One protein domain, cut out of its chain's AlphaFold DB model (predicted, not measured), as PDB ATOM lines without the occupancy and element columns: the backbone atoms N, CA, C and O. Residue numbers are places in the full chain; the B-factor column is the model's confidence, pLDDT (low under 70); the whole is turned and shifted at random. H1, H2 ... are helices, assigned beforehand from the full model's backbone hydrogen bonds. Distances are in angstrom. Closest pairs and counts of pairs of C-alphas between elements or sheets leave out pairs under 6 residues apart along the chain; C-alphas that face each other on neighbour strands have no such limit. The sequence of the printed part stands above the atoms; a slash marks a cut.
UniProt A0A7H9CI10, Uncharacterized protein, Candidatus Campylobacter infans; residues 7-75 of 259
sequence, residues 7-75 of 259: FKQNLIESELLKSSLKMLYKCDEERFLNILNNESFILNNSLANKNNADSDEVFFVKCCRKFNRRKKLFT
ATOM      1  N   PHE A   7     -10.298 -36.780  96.295       88.69
ATOM      2  CA  PHE A   7     -10.734 -37.011  94.914       88.69
ATOM      3  C   PHE A   7      -9.643 -36.690  93.894       88.69
ATOM      4  O   PHE A   7      -9.555 -37.355  92.867       88.69
ATOM      5  N   LYS A   8      -8.774 -35.717  94.189       87.56
ATOM      6  CA  LYS A   8      -7.619 -35.386  93.345       87.56
ATOM      7  C   LYS A   8      -6.541 -36.468  93.407       87.56
ATOM      8  O   LYS A   8      -5.914 -36.753  92.393       87.56
ATOM      9  N   GLN A   9      -6.344 -37.079  94.576       87.31
ATOM     10  CA  GLN A   9      -5.439 -38.221  94.758       87.31
ATOM     11  C   GLN A   9      -5.944 -39.487  94.054       87.31
ATOM     12  O   GLN A   9      -5.148 -40.335  93.667       87.31
ATOM     13  N   ASN A  10      -7.259 -39.592  93.862       88.19
ATOM     14  CA  ASN A  10      -7.927 -40.743  93.264       88.19
ATOM     15  C   ASN A  10      -8.315 -40.531  91.791       88.19
ATOM     16  O   ASN A  10      -9.236 -41.181  91.295       88.19
ATOM     17  N   LEU A  11      -7.628 -39.633  91.078       86.50
ATOM     18  CA  LEU A  11      -7.761 -39.509  89.625       86.50
ATOM     19  C   LEU A  11      -6.982 -40.626  88.922       86.50
ATOM     20  O   LEU A  11      -5.805 -40.824  89.207       86.50
ATOM     21  N   ILE A  12      -7.622 -41.319  87.978       78.62
ATOM     22  CA  ILE A  12      -6.982 -42.405  87.214       78.62
ATOM     23  C   ILE A  12      -6.053 -41.836  86.128       78.62
ATOM     24  O   ILE A  12      -4.920 -42.286  85.995       78.62
ATOM     25  N   GLU A  13      -6.495 -40.818  85.382       68.50
ATOM     26  CA  GLU A  13      -5.718 -40.184  84.306       68.50
ATOM     27  C   GLU A  13      -6.004 -38.672  84.232       68.50
ATOM     28  O   GLU A  13      -7.150 -38.239  84.094       68.50
ATOM     29  N   SER A  14      -4.957 -37.841  84.283       63.88
ATOM     30  CA  SER A  14      -5.084 -36.374  84.298       63.88
ATOM     31  C   SER A  14      -5.480 -35.767  82.940       63.88
ATOM     32  O   SER A  14      -6.157 -34.738  82.900       63.88
ATOM     33  N   GLU A  15      -5.128 -36.405  81.820       56.97
ATOM     34  CA  GLU A  15      -5.530 -35.975  80.468       56.97
ATOM     35  C   GLU A  15      -7.021 -36.235  80.186       56.97
ATOM     36  O   GLU A  15      -7.679 -35.489  79.448       56.97
ATOM     37  N   LEU A  16      -7.593 -37.246  80.846       58.66
ATOM     38  CA  LEU A  16      -9.003 -37.613  80.745       58.66
ATOM     39  C   LEU A  16      -9.909 -36.568  81.424       58.66
ATOM     40  O   LEU A  16     -11.034 -36.341  80.976       58.66
ATOM     41  N   LEU A  17      -9.392 -35.847  82.427       64.62
ATOM     42  CA  LEU A  17     -10.065 -34.718  83.079       64.62
ATOM     43  C   LEU A  17     -10.311 -33.563  82.090       64.62
ATOM     44  O   LEU A  17     -11.446 -33.121  81.937       64.62
ATOM     45  N   LYS A  18      -9.285 -33.132  81.338       65.19
ATOM     46  CA  LYS A  18      -9.403 -32.027  80.360       65.19
ATOM     47  C   LYS A  18     -10.382 -32.326  79.223       65.19
ATOM     48  O   LYS A  18     -11.019 -31.418  78.702       65.19
ATOM     49  N   SER A  19     -10.485 -33.586  78.799       61.91
ATOM     50  CA  SER A  19     -11.439 -33.992  77.758       61.91
ATOM     51  C   SER A  19     -12.859 -34.182  78.302       61.91
ATOM     52  O   SER A  19     -13.814 -33.853  77.601       61.91
ATOM     53  N   SER A  20     -13.006 -34.642  79.549       61.97
ATOM     54  CA  SER A  20     -14.312 -34.838  80.199       61.97
ATOM     55  C   SER A  20     -14.981 -33.522  80.610       61.97
ATOM     56  O   SER A  20     -16.203 -33.415  80.541       61.97
ATOM     57  N   LEU A  21     -14.195 -32.506  80.982       66.12
ATOM     58  CA  LEU A  21     -14.698 -31.192  81.398       66.12
ATOM     59  C   LEU A  21     -15.275 -30.348  80.252       66.12
ATOM     60  O   LEU A  21     -16.125 -29.506  80.510       66.12
ATOM     61  N   LYS A  22     -14.936 -30.646  78.988       66.31
ATOM     62  CA  LYS A  22     -15.497 -29.962  77.801       66.31
ATOM     63  C   LYS A  22     -17.022 -30.081  77.659       66.31
ATOM     64  O   LYS A  22     -17.603 -29.413  76.809       66.31
ATOM     65  N   MET A  23     -17.662 -30.959  78.435       64.06
ATOM     66  CA  MET A  23     -19.121 -31.106  78.485       64.06
ATOM     67  C   MET A  23     -19.800 -30.147  79.480       64.06
ATOM     68  O   MET A  23     -21.028 -30.108  79.529       64.06
ATOM     69  N   LEU A  24     -19.031 -29.410  80.286       67.06
ATOM     70  CA  LEU A  24     -19.530 -28.404  81.221       67.06
ATOM     71  C   LEU A  24     -19.460 -27.002  80.603       67.06
ATOM     72  O   LEU A  24     -18.646 -26.735  79.719       67.06
ATOM     73  N   TYR A  25     -20.298 -26.086  81.092       76.12
ATOM     74  CA  TYR A  25     -20.095 -24.664  80.821       76.12
ATOM     75  C   TYR A  25     -18.775 -24.206  81.446       76.12
ATOM     76  O   TYR A  25     -18.361 -24.717  82.484       76.12
ATOM     77  N   LYS A  26     -18.126 -23.201  80.849       76.50
ATOM     78  CA  LYS A  26     -16.810 -22.719  81.297       76.50
ATOM     79  C   LYS A  26     -16.780 -22.339  82.790       76.50
ATOM     80  O   LYS A  26     -15.827 -22.665  83.485       76.50
ATOM     81  N   CYS A  27     -17.846 -21.714  83.293       76.00
ATOM     82  CA  CYS A  27     -17.990 -21.374  84.713       76.00
ATOM     83  C   CYS A  27     -18.083 -22.608  85.627       76.00
ATOM     84  O   CYS A  27     -17.554 -22.604  86.738       76.00
ATOM     85  N   ASP A  28     -18.721 -23.677  85.154       79.50
ATOM     86  CA  ASP A  28     -18.882 -24.925  85.897       79.50
ATOM     87  C   ASP A  28     -17.585 -25.740  85.884       79.50
ATOM     88  O   ASP A  28     -17.235 -26.365  86.882       79.50
ATOM     89  N   GLU A  29     -16.839 -25.695  84.778       82.31
ATOM     90  CA  GLU A  29     -15.487 -26.246  84.688       82.31
ATOM     91  C   GLU A  29     -14.546 -25.566  85.694       82.31
ATOM     92  O   GLU A  29     -13.875 -26.250  86.469       82.31
ATOM     93  N   GLU A  30     -14.538 -24.231  85.738       84.19
ATOM     94  CA  GLU A  30     -13.739 -23.458  86.696       84.19
ATOM     95  C   GLU A  30     -14.124 -23.794  88.146       84.19
ATOM     96  O   GLU A  30     -13.250 -24.083  88.967       84.19
ATOM     97  N   ARG A  31     -15.427 -23.849  88.459       87.31
ATOM     98  CA  ARG A  31     -15.917 -24.243  89.790       87.31
ATOM     99  C   ARG A  31     -15.506 -25.672  90.148       87.31
ATOM    100  O   ARG A  31     -15.025 -25.908  91.255       87.31
ATOM    101  N   PHE A  32     -15.635 -26.619  89.223       87.62
ATOM    102  CA  PHE A  32     -15.257 -28.015  89.443       87.62
ATOM    103  C   PHE A  32     -13.756 -28.165  89.717       87.62
ATOM    104  O   PHE A  32     -13.356 -28.867  90.647       87.62
ATOM    105  N   LEU A  33     -12.914 -27.474  88.942       87.38
ATOM    106  CA  LEU A  33     -11.466 -27.469  89.140       87.38
ATOM    107  C   LEU A  33     -11.071 -26.798  90.458       87.38
ATOM    108  O   LEU A  33     -10.167 -27.289  91.134       87.38
ATOM    109  N   ASN A  34     -11.749 -25.718  90.852       89.38
ATOM    110  CA  ASN A  34     -11.527 -25.067  92.143       89.38
ATOM    111  C   ASN A  34     -11.841 -26.013  93.306       89.38
ATOM    112  O   ASN A  34     -11.033 -26.133  94.226       89.38
ATOM    113  N   ILE A  35     -12.949 -26.755  93.229       90.12
ATOM    114  CA  ILE A  35     -13.310 -27.774  94.224       90.12
ATOM    115  C   ILE A  35     -12.261 -28.893  94.276       90.12
ATOM    116  O   ILE A  35     -11.782 -29.259  95.348       90.12
ATOM    117  N   LEU A  36     -11.849 -29.414  93.119       87.81
ATOM    118  CA  LEU A  36     -10.877 -30.507  93.039       87.81
ATOM    119  C   LEU A  36      -9.483 -30.094  93.540       87.81
ATOM    120  O   LEU A  36      -8.752 -30.907  94.105       87.81
ATOM    121  N   ASN A  37      -9.107 -28.829  93.346       87.81
ATOM    122  CA  ASN A  37      -7.844 -28.271  93.827       87.81
ATOM    123  C   ASN A  37      -7.897 -27.788  95.281       87.81
ATOM    124  O   ASN A  37      -6.837 -27.541  95.855       87.81
ATOM    125  N   ASN A  38      -9.084 -27.682  95.880       89.06
ATOM    126  CA  ASN A  38      -9.236 -27.326  97.280       89.06
ATOM    127  C   ASN A  38      -8.817 -28.499  98.182       89.06
ATOM    128  O   ASN A  38      -9.507 -29.515  98.259       89.06
ATOM    129  N   GLU A  39      -7.693 -28.341  98.884       87.06
ATOM    130  CA  GLU A  39      -7.122 -29.344  99.796       87.06
ATOM    131  C   GLU A  39      -8.047 -29.693 100.975       87.06
ATOM    132  O   GLU A  39      -7.962 -30.798 101.504       87.06
ATOM    133  N   SER A  40      -8.963 -28.797 101.362       87.06
ATOM    134  CA  SER A  40      -9.903 -29.025 102.466       87.06
ATOM    135  C   SER A  40     -11.251 -29.602 102.029       87.06
ATOM    136  O   SER A  40     -12.134 -29.765 102.871       87.06
ATOM    137  N   PHE A  41     -11.463 -29.852 100.734       88.81
ATOM    138  CA  PHE A  41     -12.750 -30.343 100.252       88.81
ATOM    139  C   PHE A  41     -13.003 -31.781 100.708       88.81
ATOM    140  O   PHE A  41     -12.185 -32.680 100.496       88.81
ATOM    141  N   ILE A  42     -14.183 -31.994 101.286       85.81
ATOM    142  CA  ILE A  42     -14.681 -33.295 101.722       85.81
ATOM    143  C   ILE A  42     -16.139 -33.439 101.287       85.81
ATOM    144  O   ILE A  42     -16.903 -32.480 101.344       85.81
ATOM    145  N   LEU A  43     -16.551 -34.648 100.900       83.44
ATOM    146  CA  LEU A  43     -17.977 -34.958 100.801       83.44
ATOM    147  C   LEU A  43     -18.505 -35.220 102.207       83.44
ATOM    148  O   LEU A  43     -18.305 -36.291 102.778       83.44
ATOM    149  N   ASN A  44     -19.141 -34.210 102.792       80.50
ATOM    150  CA  ASN A  44     -19.743 -34.340 104.105       80.50
ATOM    151  C   ASN A  44     -21.152 -34.938 103.984       80.50
ATOM    152  O   ASN A  44     -22.120 -34.221 103.735       80.50
ATOM    153  N   ASN A  45     -21.280 -36.241 104.230       69.94
ATOM    154  CA  ASN A  45     -22.558 -36.963 104.177       69.94
ATOM    155  C   ASN A  45     -23.646 -36.361 105.096       69.94
ATOM    156  O   ASN A  45     -24.830 -36.536 104.829       69.94
ATOM    157  N   SER A  46     -23.290 -35.587 106.133       68.56
ATOM    158  CA  SER A  46     -24.278 -34.876 106.967       68.56
ATOM    159  C   SER A  46     -24.914 -33.654 106.281       68.56
ATOM    160  O   SER A  46     -26.012 -33.245 106.661       68.56
ATOM    161  N   LEU A  47     -24.261 -33.078 105.262       63.31
ATOM    162  CA  LEU A  47     -24.801 -31.987 104.439       63.31
ATOM    163  C   LEU A  47     -25.741 -32.495 103.342       63.31
ATOM    164  O   LEU A  47     -26.658 -31.766 102.961       63.31
ATOM    165  N   ALA A  48     -25.580 -33.748 102.904       57.50
ATOM    166  CA  ALA A  48     -26.508 -34.401 101.982       57.50
ATOM    167  C   ALA A  48     -27.953 -34.386 102.522       57.50
ATOM    168  O   ALA A  48     -28.896 -34.257 101.750       57.50
ATOM    169  N   ASN A  49     -28.111 -34.397 103.852       54.31
ATOM    170  CA  ASN A  49     -29.404 -34.396 104.539       54.31
ATOM    171  C   ASN A  49     -30.067 -33.013 104.704       54.31
ATOM    172  O   ASN A  49     -31.144 -32.912 105.290       54.31
ATOM    173  N   LYS A  50     -29.416 -31.927 104.264       60.75
ATOM    174  CA  LYS A  50     -29.891 -30.546 104.481       60.75
ATOM    175  C   LYS A  50     -30.487 -29.885 103.234       60.75
ATOM    176  O   LYS A  50     -30.773 -28.693 103.283       60.75
ATOM    177  N   ASN A  51     -30.664 -30.621 102.130       58.59
ATOM    178  CA  ASN A  51     -31.227 -30.120 100.865       58.59
ATOM    179  C   ASN A  51     -30.599 -28.805 100.354       58.59
ATOM    180  O   ASN A  51     -31.271 -27.980  99.734       58.59
ATOM    181  N   ASN A  52     -29.303 -28.589 100.596       66.94
ATOM    182  CA  ASN A  52     -28.616 -27.401 100.099       66.94
ATOM    183  C   ASN A  52     -28.142 -27.631  98.655       66.94
ATOM    184  O   ASN A  52     -27.008 -28.046  98.424       66.94
ATOM    185  N   ALA A  53     -29.033 -27.391  97.691       62.25
ATOM    186  CA  ALA A  53     -28.797 -27.664  96.271       62.25
ATOM    187  C   ALA A  53     -27.596 -26.909  95.665       62.25
ATOM    188  O   ALA A  53     -27.071 -27.356  94.639       62.25
ATOM    189  N   ASP A  54     -27.163 -25.822  96.313       66.56
ATOM    190  CA  ASP A  54     -26.097 -24.928  95.853       66.56
ATOM    191  C   ASP A  54     -24.727 -25.232  96.473       66.56
ATOM    192  O   ASP A  54     -23.738 -24.575  96.130       66.56
ATOM    193  N   SER A  55     -24.638 -26.228  97.361       82.94
ATOM    194  CA  SER A  55     -23.377 -26.594  98.005       82.94
ATOM    195  C   SER A  55     -22.359 -27.145  96.998       82.94
ATOM    196  O   SER A  55     -22.713 -27.759  95.983       82.94
ATOM    197  N   ASP A  56     -21.072 -26.941  97.283       84.62
ATOM    198  CA  ASP A  56     -19.987 -27.438  96.434       84.62
ATOM    199  C   ASP A  56     -19.964 -28.970  96.369       84.62
ATOM    200  O   ASP A  56     -19.642 -29.531  95.327       84.62
ATOM    201  N   GLU A  57     -20.381 -29.662  97.429       84.44
ATOM    202  CA  GLU A  57     -20.517 -31.119  97.467       84.44
ATOM    203  C   GLU A  57     -21.594 -31.616  96.494       84.44
ATOM    204  O   GLU A  57     -21.347 -32.528  95.698       84.44
ATOM    205  N   VAL A  58     -22.775 -30.985  96.504       76.81
ATOM    206  CA  VAL A  58     -23.879 -31.330  95.598       76.81
ATOM    207  C   VAL A  58     -23.504 -31.014  94.153       76.81
ATOM    208  O   VAL A  58     -23.718 -31.841  93.260       76.81
ATOM    209  N   PHE A  59     -22.914 -29.841  93.910       82.31
ATOM    210  CA  PHE A  59     -22.424 -29.447  92.592       82.31
ATOM    211  C   PHE A  59     -21.367 -30.430  92.064       82.31
ATOM    212  O   PHE A  59     -21.476 -30.913  90.932       82.31
ATOM    213  N   PHE A  60     -20.380 -30.781  92.892       85.25
ATOM    214  CA  PHE A  60     -19.303 -31.703  92.540       85.25
ATOM    215  C   PHE A  60     -19.838 -33.090  92.176       85.25
ATOM    216  O   PHE A  60     -19.533 -33.607  91.101       85.25
ATOM    217  N   VAL A  61     -20.704 -33.670  93.016       78.75
ATOM    218  CA  VAL A  61     -21.313 -34.987  92.769       78.75
ATOM    219  C   VAL A  61     -22.184 -34.976  91.511       78.75
ATOM    220  O   VAL A  61     -22.093 -35.900  90.699       78.75
ATOM    221  N   LYS A  62     -22.976 -33.918  91.282       75.50
ATOM    222  CA  LYS A  62     -23.761 -33.755  90.045       75.50
ATOM    223  C   LYS A  62     -22.864 -33.745  88.806       75.50
ATOM    224  O   LYS A  62     -23.166 -34.443  87.839       75.50
ATOM    225  N   CYS A  63     -21.760 -32.999  88.834       75.94
ATOM    226  CA  CYS A  63     -20.804 -32.955  87.728       75.94
ATOM    227  C   CYS A  63     -20.152 -34.324  87.495       75.94
ATOM    228  O   CYS A  63     -20.181 -34.836  86.376       75.94
ATOM    229  N   CYS A  64     -19.674 -34.978  88.559       77.19
ATOM    230  CA  CYS A  64     -19.078 -36.313  88.493       77.19
ATOM    231  C   CYS A  64     -20.024 -37.362  87.893       77.19
ATOM    232  O   CYS A  64     -19.600 -38.202  87.097       77.19
ATOM    233  N   ARG A  65     -21.315 -37.320  88.247       69.69
ATOM    234  CA  ARG A  65     -22.314 -38.275  87.743       69.69
ATOM    235  C   ARG A  65     -22.714 -38.025  86.288       69.69
ATOM    236  O   ARG A  65     -23.080 -38.991  85.624       69.69
ATOM    237  N   LYS A  66     -22.608 -36.785  85.787       66.75
ATOM    238  CA  LYS A  66     -22.856 -36.426  84.376       66.75
ATOM    239  C   LYS A  66     -21.759 -36.908  83.421       66.75
ATOM    240  O   LYS A  66     -22.010 -37.034  82.225       66.75
ATOM    241  N   PHE A  67     -20.552 -37.197  83.910       68.44
ATOM    242  CA  PHE A  67     -19.502 -37.751  83.058       68.44
ATOM    243  C   PHE A  67     -19.825 -39.206  82.693       68.44
ATOM    244  O   PHE A  67     -19.627 -40.125  83.489       68.44
ATOM    245  N   ASN A  68     -20.226 -39.447  81.442       55.41
ATOM    246  CA  ASN A  68     -20.498 -40.791  80.903       55.41
ATOM    247  C   ASN A  68     -19.314 -41.771  81.051       55.41
ATOM    248  O   ASN A  68     -19.484 -42.986  80.981       55.41
ATOM    249  N   ARG A  69     -18.098 -41.252  81.268       60.44
ATOM    250  CA  ARG A  69     -16.868 -42.020  81.496       60.44
ATOM    251  C   ARG A  69     -16.301 -41.854  82.910       60.44
ATOM    252  O   ARG A  69     -15.119 -42.107  83.093       60.44
ATOM    253  N   ARG A  70     -17.100 -41.485  83.923       65.38
ATOM    254  CA  ARG A  70     -16.619 -41.286  85.312       65.38
ATOM    255  C   ARG A  70     -15.832 -42.476  85.875       65.38
ATOM    256  O   ARG A  70     -14.892 -42.279  86.634       65.38
ATOM    257  N   LYS A  71     -16.159 -43.692  85.412       66.81
ATOM    258  CA  LYS A  71     -15.444 -44.940  85.732       66.81
ATOM    259  C   LYS A  71     -13.970 -44.948  85.304       66.81
ATOM    260  O   LYS A  71     -13.193 -45.745  85.806       66.81
ATOM    261  N   LYS A  72     -13.611 -44.086  84.350       70.56
ATOM    262  CA  LYS A  72     -12.250 -43.857  83.849       70.56
ATOM    263  C   LYS A  72     -11.595 -42.613  84.458       70.56
ATOM    264  O   LYS A  72     -10.434 -42.358  84.180       70.56
ATOM    265  N   LEU A  73     -12.343 -41.818  85.228       75.62
ATOM    266  CA  LEU A  73     -11.862 -40.564  85.807       75.62
ATOM    267  C   LEU A  73     -11.414 -40.747  87.258       75.62
ATOM    268  O   LEU A  73     -10.368 -40.228  87.634       75.62
ATOM    269  N   PHE A  74     -12.174 -41.511  88.042       83.81
ATOM    270  CA  PHE A  74     -11.916 -41.752  89.461       83.81
ATOM    271  C   PHE A  74     -11.699 -43.234  89.751       83.81
ATOM    272  O   PHE A  74     -12.330 -44.075  89.109       83.81
ATOM    273  N   THR A  75     -10.870 -43.560  90.746       86.19
ATOM    274  CA  THR A  75     -10.777 -44.925  91.298       86.19
ATOM    275  C   THR A  75     -12.143 -45.409  91.798       86.19
ATOM    276  O   THR A  75     -13.046 -44.607  92.045       86.19
TER     277      THR A  75
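Overview. This is residues 7 to 75 of the 259 residues of an uncharacterized protein of Candidatus Campylobacter infans (UniProt A0A7H9CI10). H1 and H2 run side by side in opposite ways, and H4 packs steeply across part of H2; short H3 sits in the loop at one end, where residues 49 to 54 stick out. The 69 printed residues have four named helices, H1 to H4 in order, and no named strand: all helix. The whole is compact, with a radius of gyration of the C-alphas of 11.9 A and spans of 34 by 24 by 21 A.

Arrangement. Look first at H1, residues 14 to 23, and H2, residues 26 to 37: they are close but not clearly touching, their closest C-alphas, Leu 21 and Glu 29, being 6.0 A apart. Their shallow tilt is 32 degrees, only just short of steep, opposite ways. H2, with residues 32 to 35 alone, touches H4, residues 56 to 66; the closest C-alphas, Phe 32 and Phe 60, are 6.3 A apart. Their steep tilt is 67 degrees, only just short of about perpendicular, opposite ways. H1 and H4 are near each other, with 6 pairs of C-alphas within 10 A. H3, residues 45 to 48, is close to H4 but not clearly touching; the closest C-alphas, Ala 48 and Val 58, are 7.6 A apart. Every O i to N i+4 pair is within hydrogen-bond range in H2 and H4, 3 of 6 in H1; H3 is too short for one.

Along the chain. Find C-alpha 14 at (-5.084, -36.374, 84.298); from there H1 runs 16.1 A. H2 runs 16.4 A, H3 5.2 A, and H4 15.3 A to C-alpha 66 at (-22.856, -36.426, 84.376).

Size, cuts and confidence. The farthest C-alphas, Glu 15 and Lys 50, are 34.6 A apart. The printed part has no cut and no long link between helices. In this model, pLDDT is under 70 at residues 13 to 24, 45 to 54 and 65 to 71.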